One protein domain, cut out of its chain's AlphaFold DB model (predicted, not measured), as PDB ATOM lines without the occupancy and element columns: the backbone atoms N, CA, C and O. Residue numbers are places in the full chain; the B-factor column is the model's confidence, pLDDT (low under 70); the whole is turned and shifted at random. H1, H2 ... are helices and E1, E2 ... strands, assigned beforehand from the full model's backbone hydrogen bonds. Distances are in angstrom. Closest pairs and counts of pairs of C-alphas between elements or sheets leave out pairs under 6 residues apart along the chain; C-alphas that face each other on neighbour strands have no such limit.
ATOM      1  N   VAL A  16      93.799 182.353 144.946       81.50
ATOM      2  CA  VAL A  16      93.599 183.798 144.783       81.50
ATOM      3  C   VAL A  16      94.608 184.547 145.645       81.50
ATOM      4  O   VAL A  16      94.729 184.312 146.844       81.50
ATOM      5  N   LEU A  17      95.328 185.488 145.036       83.88
ATOM      6  CA  LEU A  17      96.275 186.351 145.743       83.88
ATOM      7  C   LEU A  17      95.570 187.592 146.294       83.88
ATOM      8  O   LEU A  17      94.844 188.271 145.563       83.88
ATOM      9  N   SER A  18      95.845 187.920 147.556       85.12
ATOM     10  CA  SER A  18      95.432 189.180 148.171       85.12
ATOM     11  C   SER A  18      96.074 190.385 147.474       85.12
ATOM     12  O   SER A  18      97.055 190.268 146.729       85.12
ATOM     13  N   GLU A  19      95.567 191.581 147.772       88.69
ATOM     14  CA  GLU A  19      96.321 192.807 147.509       88.69
ATOM     15  C   GLU A  19      97.643 192.803 148.298       88.69
ATOM     16  O   GLU A  19      97.800 192.083 149.294       88.69
ATOM     17  N   ILE A  20      98.623 193.574 147.826       92.31
ATOM     18  CA  ILE A  20      99.934 193.659 148.468       92.31
ATOM     19  C   ILE A  20      99.832 194.589 149.669       92.31
ATOM     20  O   ILE A  20      99.380 195.723 149.534       92.31
ATOM     21  N   THR A  21     100.309 194.132 150.824       94.69
ATOM     22  CA  THR A  21     100.376 194.943 152.042       94.69
ATOM     23  C   THR A  21     101.822 195.331 152.333       94.69
ATOM     24  O   THR A  21     102.682 194.459 152.466       94.69
ATOM     25  N   ILE A  22     102.098 196.629 152.457       95.56
ATOM     26  CA  ILE A  22     103.395 197.172 152.878       95.56
ATOM     27  C   ILE A  22     103.255 197.751 154.285       95.56
ATOM     28  O   ILE A  22     102.348 198.529 154.570       95.56
ATOM     29  N   SER A  23     104.172 197.381 155.170       94.81
ATOM     30  CA  SER A  23     104.230 197.850 156.557       94.81
ATOM     31  C   SER A  23     105.613 198.413 156.899       94.81
ATOM     32  O   SER A  23     106.542 198.339 156.092       94.81
ATOM     33  N   GLN A  24     105.730 198.992 158.100       93.62
ATOM     34  CA  GLN A  24     106.933 199.678 158.601       93.62
ATOM     35  C   GLN A  24     107.352 200.914 157.788       93.62
ATOM     36  O   GLN A  24     108.504 201.330 157.831       93.62
ATOM     37  N   ILE A  25     106.408 201.542 157.080       92.94
ATOM     38  CA  ILE A  25     106.654 202.838 156.445       92.94
ATOM     39  C   ILE A  25     106.696 203.895 157.558       92.94
ATOM     40  O   ILE A  25     105.699 204.046 158.275       92.94
ATOM     41  N   PRO A  26     107.820 204.609 157.744       91.38
ATOM     42  CA  PRO A  26     107.903 205.638 158.766       91.38
ATOM     43  C   PRO A  26     106.940 206.793 158.469       91.38
ATOM     44  O   PRO A  26     106.535 207.022 157.332       91.38
ATOM     45  N   ASN A  27     106.574 207.550 159.505       88.56
ATOM     46  CA  ASN A  27     105.683 208.705 159.366       88.56
ATOM     47  C   ASN A  27     106.254 209.808 158.457       88.56
ATOM     48  O   ASN A  27     105.466 210.520 157.847       88.56
ATOM     49  N   HIS A  28     107.579 209.886 158.346       85.56
ATOM     50  CA  HIS A  28     108.334 210.800 157.490       85.56
ATOM     51  C   HIS A  28     108.632 210.218 156.096       85.56
ATOM     52  O   HIS A  28     109.608 210.593 155.454       85.56
ATOM     53  N   ALA A  29     107.841 209.255 155.611       91.00
ATOM     54  CA  ALA A  29     107.941 208.768 154.240       91.00
ATOM     55  C   ALA A  29     106.559 208.514 153.634       91.00
ATOM     56  O   ALA A  29     105.636 208.033 154.293       91.00
ATOM     57  N   VAL A  30     106.424 208.812 152.343       91.38
ATOM     58  CA  VAL A  30     105.160 208.690 151.610       91.38
ATOM     59  C   VAL A  30     105.351 207.814 150.378       91.38
ATOM     60  O   VAL A  30     106.312 207.976 149.624       91.38
ATOM     61  N   LEU A  31     104.423 206.880 150.167       94.38
ATOM     62  CA  LEU A  31     104.337 206.101 148.935       94.38
ATOM     63  C   LEU A  31     103.610 206.896 147.845       94.38
ATOM     64  O   LEU A  31     102.613 207.562 148.113       94.38
ATOM     65  N   SER A  32     104.063 206.783 146.595       95.19
ATOM     66  CA  SER A  32     103.411 207.441 145.451       95.19
ATOM     67  C   SER A  32     102.052 206.849 145.073       95.19
ATOM     68  O   SER A  32     101.315 207.459 144.298       95.19
ATOM     69  N   ALA A  33     101.721 205.666 145.591       94.19
ATOM     70  CA  ALA A  33     100.476 204.961 145.334       94.19
ATOM     71  C   ALA A  33     100.103 204.046 146.508       94.19
ATOM     72  O   ALA A  33     100.937 203.726 147.356       94.19
ATOM     73  N   GLY A  34      98.851 203.591 146.507       93.50
ATOM     74  CA  GLY A  34      98.276 202.744 147.548       93.50
ATOM     75  C   GLY A  34      97.310 203.492 148.459       93.50
ATOM     76  O   GLY A  34      97.181 204.714 148.389       93.50
ATOM     77  N   THR A  35      96.626 202.734 149.310       94.75
ATOM     78  CA  THR A  35      95.713 203.263 150.330       94.75
ATOM     79  C   THR A  35      96.296 202.978 151.705       94.75
ATOM     80  O   THR A  35      96.586 201.826 152.020       94.75
ATOM     81  N   LYS A  36      96.480 204.024 152.516       93.88
ATOM     82  CA  LYS A  36      96.934 203.902 153.903       93.88
ATOM     83  C   LYS A  36      95.760 203.518 154.808       93.88
ATOM     84  O   LYS A  36      94.729 204.185 154.773       93.88
ATOM     85  N   ASN A  37      95.943 202.491 155.627       92.44
ATOM     86  CA  ASN A  37      94.999 202.059 156.656       92.44
ATOM     87  C   ASN A  37      95.237 202.793 157.988       92.44
ATOM     88  O   ASN A  37      96.296 203.390 158.214       92.44
ATOM     89  N   ASP A  38      94.275 202.689 158.907       92.38
ATOM     90  CA  ASP A  38      94.350 203.291 160.249       92.38
ATOM     91  C   ASP A  38      95.500 202.725 161.106       92.38
ATOM     92  O   ASP A  38      96.020 203.411 161.984       92.38
ATOM     93  N   ASP A  39      95.943 201.497 160.825       90.56
ATOM     94  CA  ASP A  39      97.076 200.829 161.485       90.56
ATOM     95  C   ASP A  39      98.449 201.192 160.882       90.56
ATOM     96  O   ASP A  39      99.465 200.588 161.223       90.56
ATOM     97  N   ALA A  40      98.479 202.187 159.989       88.69
ATOM     98  CA  ALA A  40      99.644 202.647 159.236       88.69
ATOM     99  C   ALA A  40     100.228 201.647 158.215       88.69
ATOM    100  O   ALA A  40     101.272 201.938 157.620       88.69
ATOM    101  N   THR A  41      99.557 200.525 157.940       93.94
ATOM    102  CA  THR A  41      99.868 199.692 156.769       93.94
ATOM    103  C   THR A  41      99.340 200.334 155.484       93.94
ATOM    104  O   THR A  41      98.454 201.189 155.509       93.94
ATOM    105  N   TRP A  42      99.905 199.947 154.343       94.88
ATOM    106  CA  TRP A  42      99.487 200.407 153.023       94.88
ATOM    107  C   TRP A  42      99.091 199.227 152.154       94.88
ATOM    108  O   TRP A  42      99.835 198.252 152.064       94.88
ATOM    109  N   ILE A  43      97.955 199.344 151.476       94.94
ATOM    110  CA  ILE A  43      97.465 198.343 150.529       94.94
ATOM    111  C   ILE A  43      97.683 198.839 149.098       94.94
ATOM    112  O   ILE A  43      97.361 199.986 148.775       94.94
ATOM    113  N   LEU A  44      98.245 197.978 148.246       94.19
ATOM    114  CA  LEU A  44      98.562 198.270 146.851       94.19
ATOM    115  C   LEU A  44      98.096 197.162 145.908       94.19
ATOM    116  O   LEU A  44      98.220 195.966 146.186       94.19
ATOM    117  N   THR A  45      97.662 197.573 144.721       90.94
ATOM    118  CA  THR A  45      97.419 196.651 143.609       90.94
ATOM    119  C   THR A  45      98.727 196.271 142.907       90.94
ATOM    120  O   THR A  45      99.728 196.992 142.959       90.94
ATOM    121  N   LYS A  46      98.718 195.153 142.167       84.81
ATOM    122  CA  LYS A  46      99.877 194.692 141.377       84.81
ATOM    123  C   LYS A  46     100.361 195.730 140.356       84.81
ATOM    124  O   LYS A  46     101.560 195.835 140.111       84.81
ATOM    125  N   GLU A  47      99.450 196.507 139.774       87.38
ATOM    126  CA  GLU A  47      99.811 197.552 138.809       87.38
ATOM    127  C   GLU A  47     100.492 198.748 139.485       87.38
ATOM    128  O   GLU A  47     101.465 199.273 138.948       87.38
ATOM    129  N   GLN A  48     100.058 199.128 140.693       90.94
ATOM    130  CA  GLN A  48     100.675 200.222 141.455       90.94
ATOM    131  C   GLN A  48     102.126 199.920 141.854       90.94
ATOM    132  O   GLN A  48     102.934 200.844 141.922       90.94
ATOM    133  N   LEU A  49     102.488 198.646 142.054       86.94
ATOM    134  CA  LEU A  49     103.869 198.257 142.368       86.94
ATOM    135  C   LEU A  49     104.866 198.578 141.248       86.94
ATOM    136  O   LEU A  49     106.018 198.892 141.540       86.94
ATOM    137  N   LYS A  50     104.454 198.513 139.975       85.38
ATOM    138  CA  LYS A  50     105.374 198.664 138.829       85.38
ATOM    139  C   LYS A  50     106.031 200.045 138.765       85.38
ATOM    140  O   LYS A  50     107.140 200.165 138.253       85.38
ATOM    141  N   SER A  51     105.354 201.072 139.272       87.00
ATOM    142  CA  SER A  51     105.847 202.454 139.319       87.00
ATOM    143  C   SER A  51     105.888 203.013 140.741       87.00
ATOM    144  O   SER A  51     105.848 204.232 140.922       87.00
ATOM    145  N   LEU A  52     105.916 202.141 141.754       91.25
ATOM    146  CA  LEU A  52     105.926 202.579 143.141       91.25
ATOM    147  C   LEU A  52     107.238 203.293 143.457       91.25
ATOM    148  O   LEU A  52     108.332 202.773 143.231       91.25
ATOM    149  N   THR A  53     107.114 204.479 144.035       91.50
ATOM    150  CA  THR A  53     108.226 205.219 144.617       91.50
ATOM    151  C   THR A  53     107.904 205.525 146.067       91.50
ATOM    152  O   THR A  53     106.745 205.736 146.421       91.50
ATOM    153  N   ILE A  54     108.942 205.579 146.891       92.31
ATOM    154  CA  ILE A  54     108.871 206.094 148.252       92.31
ATOM    155  C   ILE A  54     109.660 207.397 148.312       92.31
ATOM    156  O   ILE A  54     110.774 207.478 147.789       92.31
ATOM    157  N   THR A  55     109.058 208.414 148.912       91.12
ATOM    158  CA  THR A  55     109.653 209.735 149.086       91.12
ATOM    159  C   THR A  55     109.762 210.008 150.582       91.12
ATOM    160  O   THR A  55     108.725 210.170 151.229       91.12
ATOM    161  N   PRO A  56     110.981 210.010 151.145       90.31
ATOM    162  CA  PRO A  56     111.226 210.525 152.488       90.31
ATOM    163  C   PRO A  56     110.896 212.018 152.565       90.31
ATOM    164  O   PRO A  56     110.919 212.717 151.547       90.31
ATOM    165  N   GLU A  57     110.617 212.512 153.764       88.69
ATOM    166  CA  GLU A  57     110.542 213.943 154.034       88.69
ATOM    167  C   GLU A  57     111.902 214.619 153.807       88.69
ATOM    168  O   GLU A  57     112.959 213.984 153.734       88.69
ATOM    169  N   LEU A  58     111.856 215.939 153.630       83.06
ATOM    170  CA  LEU A  58     113.055 216.754 153.488       83.06
ATOM    171  C   LEU A  58     113.928 216.592 154.743       83.06
ATOM    172  O   LEU A  58     113.394 216.591 155.848       83.06
ATOM    173  N   ASN A  59     115.249 216.519 154.559       81.56
ATOM    174  CA  ASN A  59     116.251 216.441 155.632       81.56
ATOM    175  C   ASN A  59     116.271 215.124 156.428       81.56
ATOM    176  O   ASN A  59     116.883 215.044 157.492       81.56
ATOM    177  N   GLU A  60     115.630 214.072 155.918       85.62
ATOM    178  CA  GLU A  60     115.732 212.746 156.517       85.62
ATOM    179  C   GLU A  60     117.077 212.087 156.201       85.62
ATOM    180  O   GLU A  60     117.517 212.024 155.053       85.62
ATOM    181  N   THR A  61     117.718 211.551 157.237       83.62
ATOM    182  CA  THR A  61     119.044 210.911 157.152       83.62
ATOM    183  C   THR A  61     119.014 209.437 157.551       83.62
ATOM    184  O   THR A  61     120.020 208.733 157.443       83.62
ATOM    185  N   THR A  62     117.864 208.947 158.020       87.06
ATOM    186  CA  THR A  62     117.750 207.629 158.646       87.06
ATOM    187  C   THR A  62     117.288 206.568 157.649       87.06
ATOM    188  O   THR A  62     116.241 206.689 157.017       87.06
ATOM    189  N   ASN A  63     118.055 205.482 157.546       90.88
ATOM    190  CA  ASN A  63     117.660 204.291 156.792       90.88
ATOM    191  C   ASN A  63     116.541 203.538 157.514       90.88
ATOM    192  O   ASN A  63     116.518 203.468 158.743       90.88
ATOM    193  N   PHE A  64     115.668 202.882 156.757       92.69
ATOM    194  CA  PHE A  64     114.599 202.056 157.317       92.69
ATOM    195  C   PHE A  64     114.362 200.803 156.478       92.69
ATOM    196  O   PHE A  64     114.917 200.632 155.390       92.69
ATOM    197  N   ILE A  65     113.549 199.896 157.006       93.12
ATOM    198  CA  ILE A  65     113.136 198.681 156.311       93.12
ATOM    199  C   ILE A  65     111.637 198.730 156.040       93.12
ATOM    200  O   ILE A  65     110.863 199.239 156.843       93.12
ATOM    201  N   LEU A  66     111.236 198.181 154.902       94.31
ATOM    202  CA  LEU A  66     109.848 197.915 154.564       94.31
ATOM    203  C   LEU A  66     109.609 196.414 154.643       94.31
ATOM    204  O   LEU A  66     110.470 195.627 154.242       94.31
ATOM    205  N   ILE A  67     108.423 196.021 155.099       93.75
ATOM    206  CA  ILE A  67     107.970 194.632 155.011       93.75
ATOM    207  C   ILE A  67     106.802 194.576 154.042       93.75
ATOM    208  O   ILE A  67     105.743 195.151 154.298       93.75
ATOM    209  N   VAL A  68     107.009 193.871 152.936       93.94
ATOM    210  CA  VAL A  68     106.005 193.591 151.913       93.94
ATOM    211  C   VAL A  68     105.441 192.204 152.173       93.94
ATOM    212  O   VAL A  68     106.199 191.252 152.335       93.94
ATOM    213  N   SER A  69     104.121 192.076 152.211       91.56
ATOM    214  CA  SER A  69     103.436 190.805 152.424       91.56
ATOM    215  C   SER A  69     102.286 190.623 151.447       91.56
ATOM    216  O   SER A  69     101.662 191.586 150.994       91.56
ATOM    217  N   VAL A  70     102.025 189.369 151.110       91.81
ATOM    218  CA  VAL A  70     100.910 188.955 150.263       91.81
ATOM    219  C   VAL A  70     100.464 187.570 150.706       91.81
ATOM    220  O   VAL A  70     101.289 186.743 151.104       91.81
ATOM    221  N   THR A  71      99.161 187.336 150.668       88.81
ATOM    222  CA  THR A  71      98.553 186.077 151.096       88.81
ATOM    223  C   THR A  71      97.951 185.387 149.881       88.81
ATOM    224  O   THR A  71      97.174 186.006 149.157       88.81
ATOM    225  N   SER A  72      98.313 184.130 149.634       87.31
ATOM    226  CA  SER A  72      97.563 183.248 148.740       87.31
ATOM    227  C   SER A  72      96.449 182.577 149.531       87.31
ATOM    228  O   SER A  72      96.634 182.237 150.699       87.31
ATOM    229  N   THR A  73      95.270 182.435 148.935       87.56
ATOM    230  CA  THR A  73      94.135 181.728 149.534       87.56
ATOM    231  C   THR A  73      93.566 180.731 148.542       87.56
ATOM    232  O   THR A  73      93.191 181.102 147.430       87.56
ATOM    233  N   GLU A  74      93.482 179.483 148.975       84.19
ATOM    234  CA  GLU A  74      92.876 178.367 148.263       84.19
ATOM    235  C   GLU A  74      91.363 178.544 148.170       84.19
ATOM    236  O   GLU A  74      90.670 178.740 149.176       84.19
ATOM    237  N   THR A  75      90.813 178.458 146.961       81.69
ATOM    238  CA  THR A  75      89.372 178.683 146.757       81.69
ATOM    239  C   THR A  75      88.505 177.531 147.262       81.69
ATOM    240  O   THR A  75      87.367 177.762 147.674       81.69
ATOM    241  N   GLU A  76      89.026 176.302 147.272       81.06
ATOM    242  CA  GLU A  76      88.246 175.103 147.608       81.06
ATOM    243  C   GLU A  76      88.029 174.915 149.113       81.06
ATOM    244  O   GLU A  76      86.972 174.444 149.540       81.06
ATOM    245  N   ASN A  77      89.021 175.276 149.930       82.75
ATOM    246  CA  ASN A  77      89.015 175.016 151.372       82.75
ATOM    247  C   ASN A  77      89.326 176.255 152.233       82.75
ATOM    248  O   ASN A  77      89.294 176.147 153.458       82.75
ATOM    249  N   SER A  78      89.565 177.422 151.615       84.50
ATOM    250  CA  SER A  78      89.946 178.672 152.297       84.50
ATOM    251  C   SER A  78      91.251 178.589 153.098       84.50
ATOM    252  O   SER A  78      91.471 179.414 153.987       84.50
ATOM    253  N   ASP A  79      92.112 177.609 152.810       84.81
ATOM    254  CA  ASP A  79      93.465 177.575 153.357       84.81
ATOM    255  C   ASP A  79      94.274 178.756 152.812       84.81
ATOM    256  O   ASP A  79      94.020 179.243 151.710       84.81
ATOM    257  N   SER A  80      95.222 179.270 153.590       85.31
ATOM    258  CA  SER A  80      95.986 180.446 153.177       85.31
ATOM    259  C   SER A  80      97.434 180.394 153.627       85.31
ATOM    260  O   SER A  80      97.753 179.943 154.728       85.31
ATOM    261  N   ALA A  81      98.317 180.916 152.781       86.69
ATOM    262  CA  ALA A  81      99.733 181.045 153.072       86.69
ATOM    263  C   ALA A  81     100.184 182.483 152.816       86.69
ATOM    264  O   ALA A  81      99.852 183.092 151.800       86.69
ATOM    265  N   MET A  82     100.966 183.038 153.740       86.75
ATOM    266  CA  MET A  82     101.530 184.378 153.602       86.75
ATOM    267  C   MET A  82     103.002 184.296 153.219       86.75
ATOM    268  O   MET A  82     103.786 183.593 153.855       86.75
ATOM    269  N   THR A  83     103.386 185.073 152.211       89.31
ATOM    270  CA  THR A  83     104.786 185.306 151.852       89.31
ATOM    271  C   THR A  83     105.168 186.731 152.218       89.31
ATOM    272  O   THR A  83     104.422 187.671 151.934       89.31
ATOM    273  N   THR A  84     106.343 186.898 152.825       90.62
ATOM    274  CA  THR A  84     106.891 188.203 153.211       90.62
ATOM    275  C   THR A  84     108.254 188.448 152.577       90.62
ATOM    276  O   THR A  84     109.080 187.539 152.512       90.62
ATOM    277  N   GLN A  85     108.524 189.693 152.196       91.69
ATOM    278  CA  GLN A  85     109.827 190.164 151.744       91.69
ATOM    279  C   GLN A  85     110.212 191.440 152.495       91.69
ATOM    280  O   GLN A  85     109.407 192.360 152.632       91.69
ATOM    281  N   THR A  86     111.462 191.503 152.949       93.12
ATOM    282  CA  THR A  86     112.029 192.706 153.565       93.12
ATOM    283  C   THR A  86     112.813 193.489 152.526       93.12
ATOM    284  O   THR A  86     113.650 192.924 151.822       93.12
ATOM    285  N   ILE A  87     112.574 194.795 152.462       91.44
ATOM    286  CA  ILE A  87     113.276 195.708 151.562       91.44
ATOM    287  C   ILE A  87     113.985 196.754 152.413       91.44
ATOM    288  O   ILE A  87     113.342 197.484 153.162       91.44
ATOM    289  N   ALA A  88     115.308 196.837 152.293       92.00
ATOM    290  CA  ALA A  88     116.071 197.915 152.907       92.00
ATOM    291  C   ALA A  88     115.966 199.182 152.050       92.00
ATOM    292  O   ALA A  88     116.268 199.156 150.855       92.00
ATOM    293  N   VAL A  89     115.565 200.289 152.669       90.50
ATOM    294  CA  VAL A  89     115.549 201.616 152.059       90.50
ATOM    295  C   VAL A  89     116.715 202.410 152.635       90.50
ATOM    296  O   VAL A  89     116.713 202.794 153.805       90.50
ATOM    297  N   ASN A  90     117.725 202.632 151.793       89.81
ATOM    298  CA  ASN A  90     118.887 203.441 152.141       89.81
ATOM    299  C   ASN A  90     118.665 204.880 151.677       89.81
ATOM    300  O   ASN A  90     118.471 205.127 150.483       89.81
TER     301      ASN A  90
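What this domain is: This is residues 16 to 90 of the 310 residues of an uncharacterized protein of Candidatus Magnetoglobus multicellularis str. Araruama (UniProt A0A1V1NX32). A long twisted hairpin of E5 and E6 makes the length of a rod; the short strands E1 and then E3 lie side by side along E5, completing a sheet of four. A small separate pair, E2 and E4, lies off that sheet, and the short helix H1 follows E3. The printed part has 75 residues, with one named helix and six named strands in the order E1 E2 E3 H1 E4 E5 E6. It is mostly strand, with antiparallel sheets E3 E1 E5 E6 and E2 E4, and only just loose, close to compact: radius of gyration of the C-alphas 13.9 A, spans 51 by 24 by 19 A.

How they stand to each other: E1, residues 20 to 23, is the antiparallel neighbour of E5, residues 64 to 74, at 146 degrees; N 21 and O 69 are 2.9 A apart. The edge strand E3, residues 42 to 44, is antiparallel to E1 at 157 degrees, with N 22 and O 42 at 2.8 A. E5 and E6, residues 80 to 89, form a hairpin, with N 66 and O 87 at 2.8 A. E2, residues 29 to 31, and E4, residues 54 to 56, are antiparallel, with N 30 and O 55 at 2.9 A; these N and O pairs are within hydrogen-bond range. H1, residues 46 to 49, is not on the four-stranded sheet and is too short for an O i to N i+4 pair; 0 of its O i to N i+3 pairs are within range.

Where its parts are: E1 spans 10.1 A from C-alpha 20 at (99.934, 193.659, 148.468). E2 spans 6.9 A, E3 and E4 6.6 A each, H1 5.4 A, E5 33.4 A. E6 spans 28.8 A, ending at C-alpha 89 at (115.549, 201.616, 152.059).

The domain as a whole: The C-alphas of Asn 59 and Glu 76, the two farthest apart, are 50.6 A apart. The printed part has no cut and no long link, and no printed residue is under pLDDT 70.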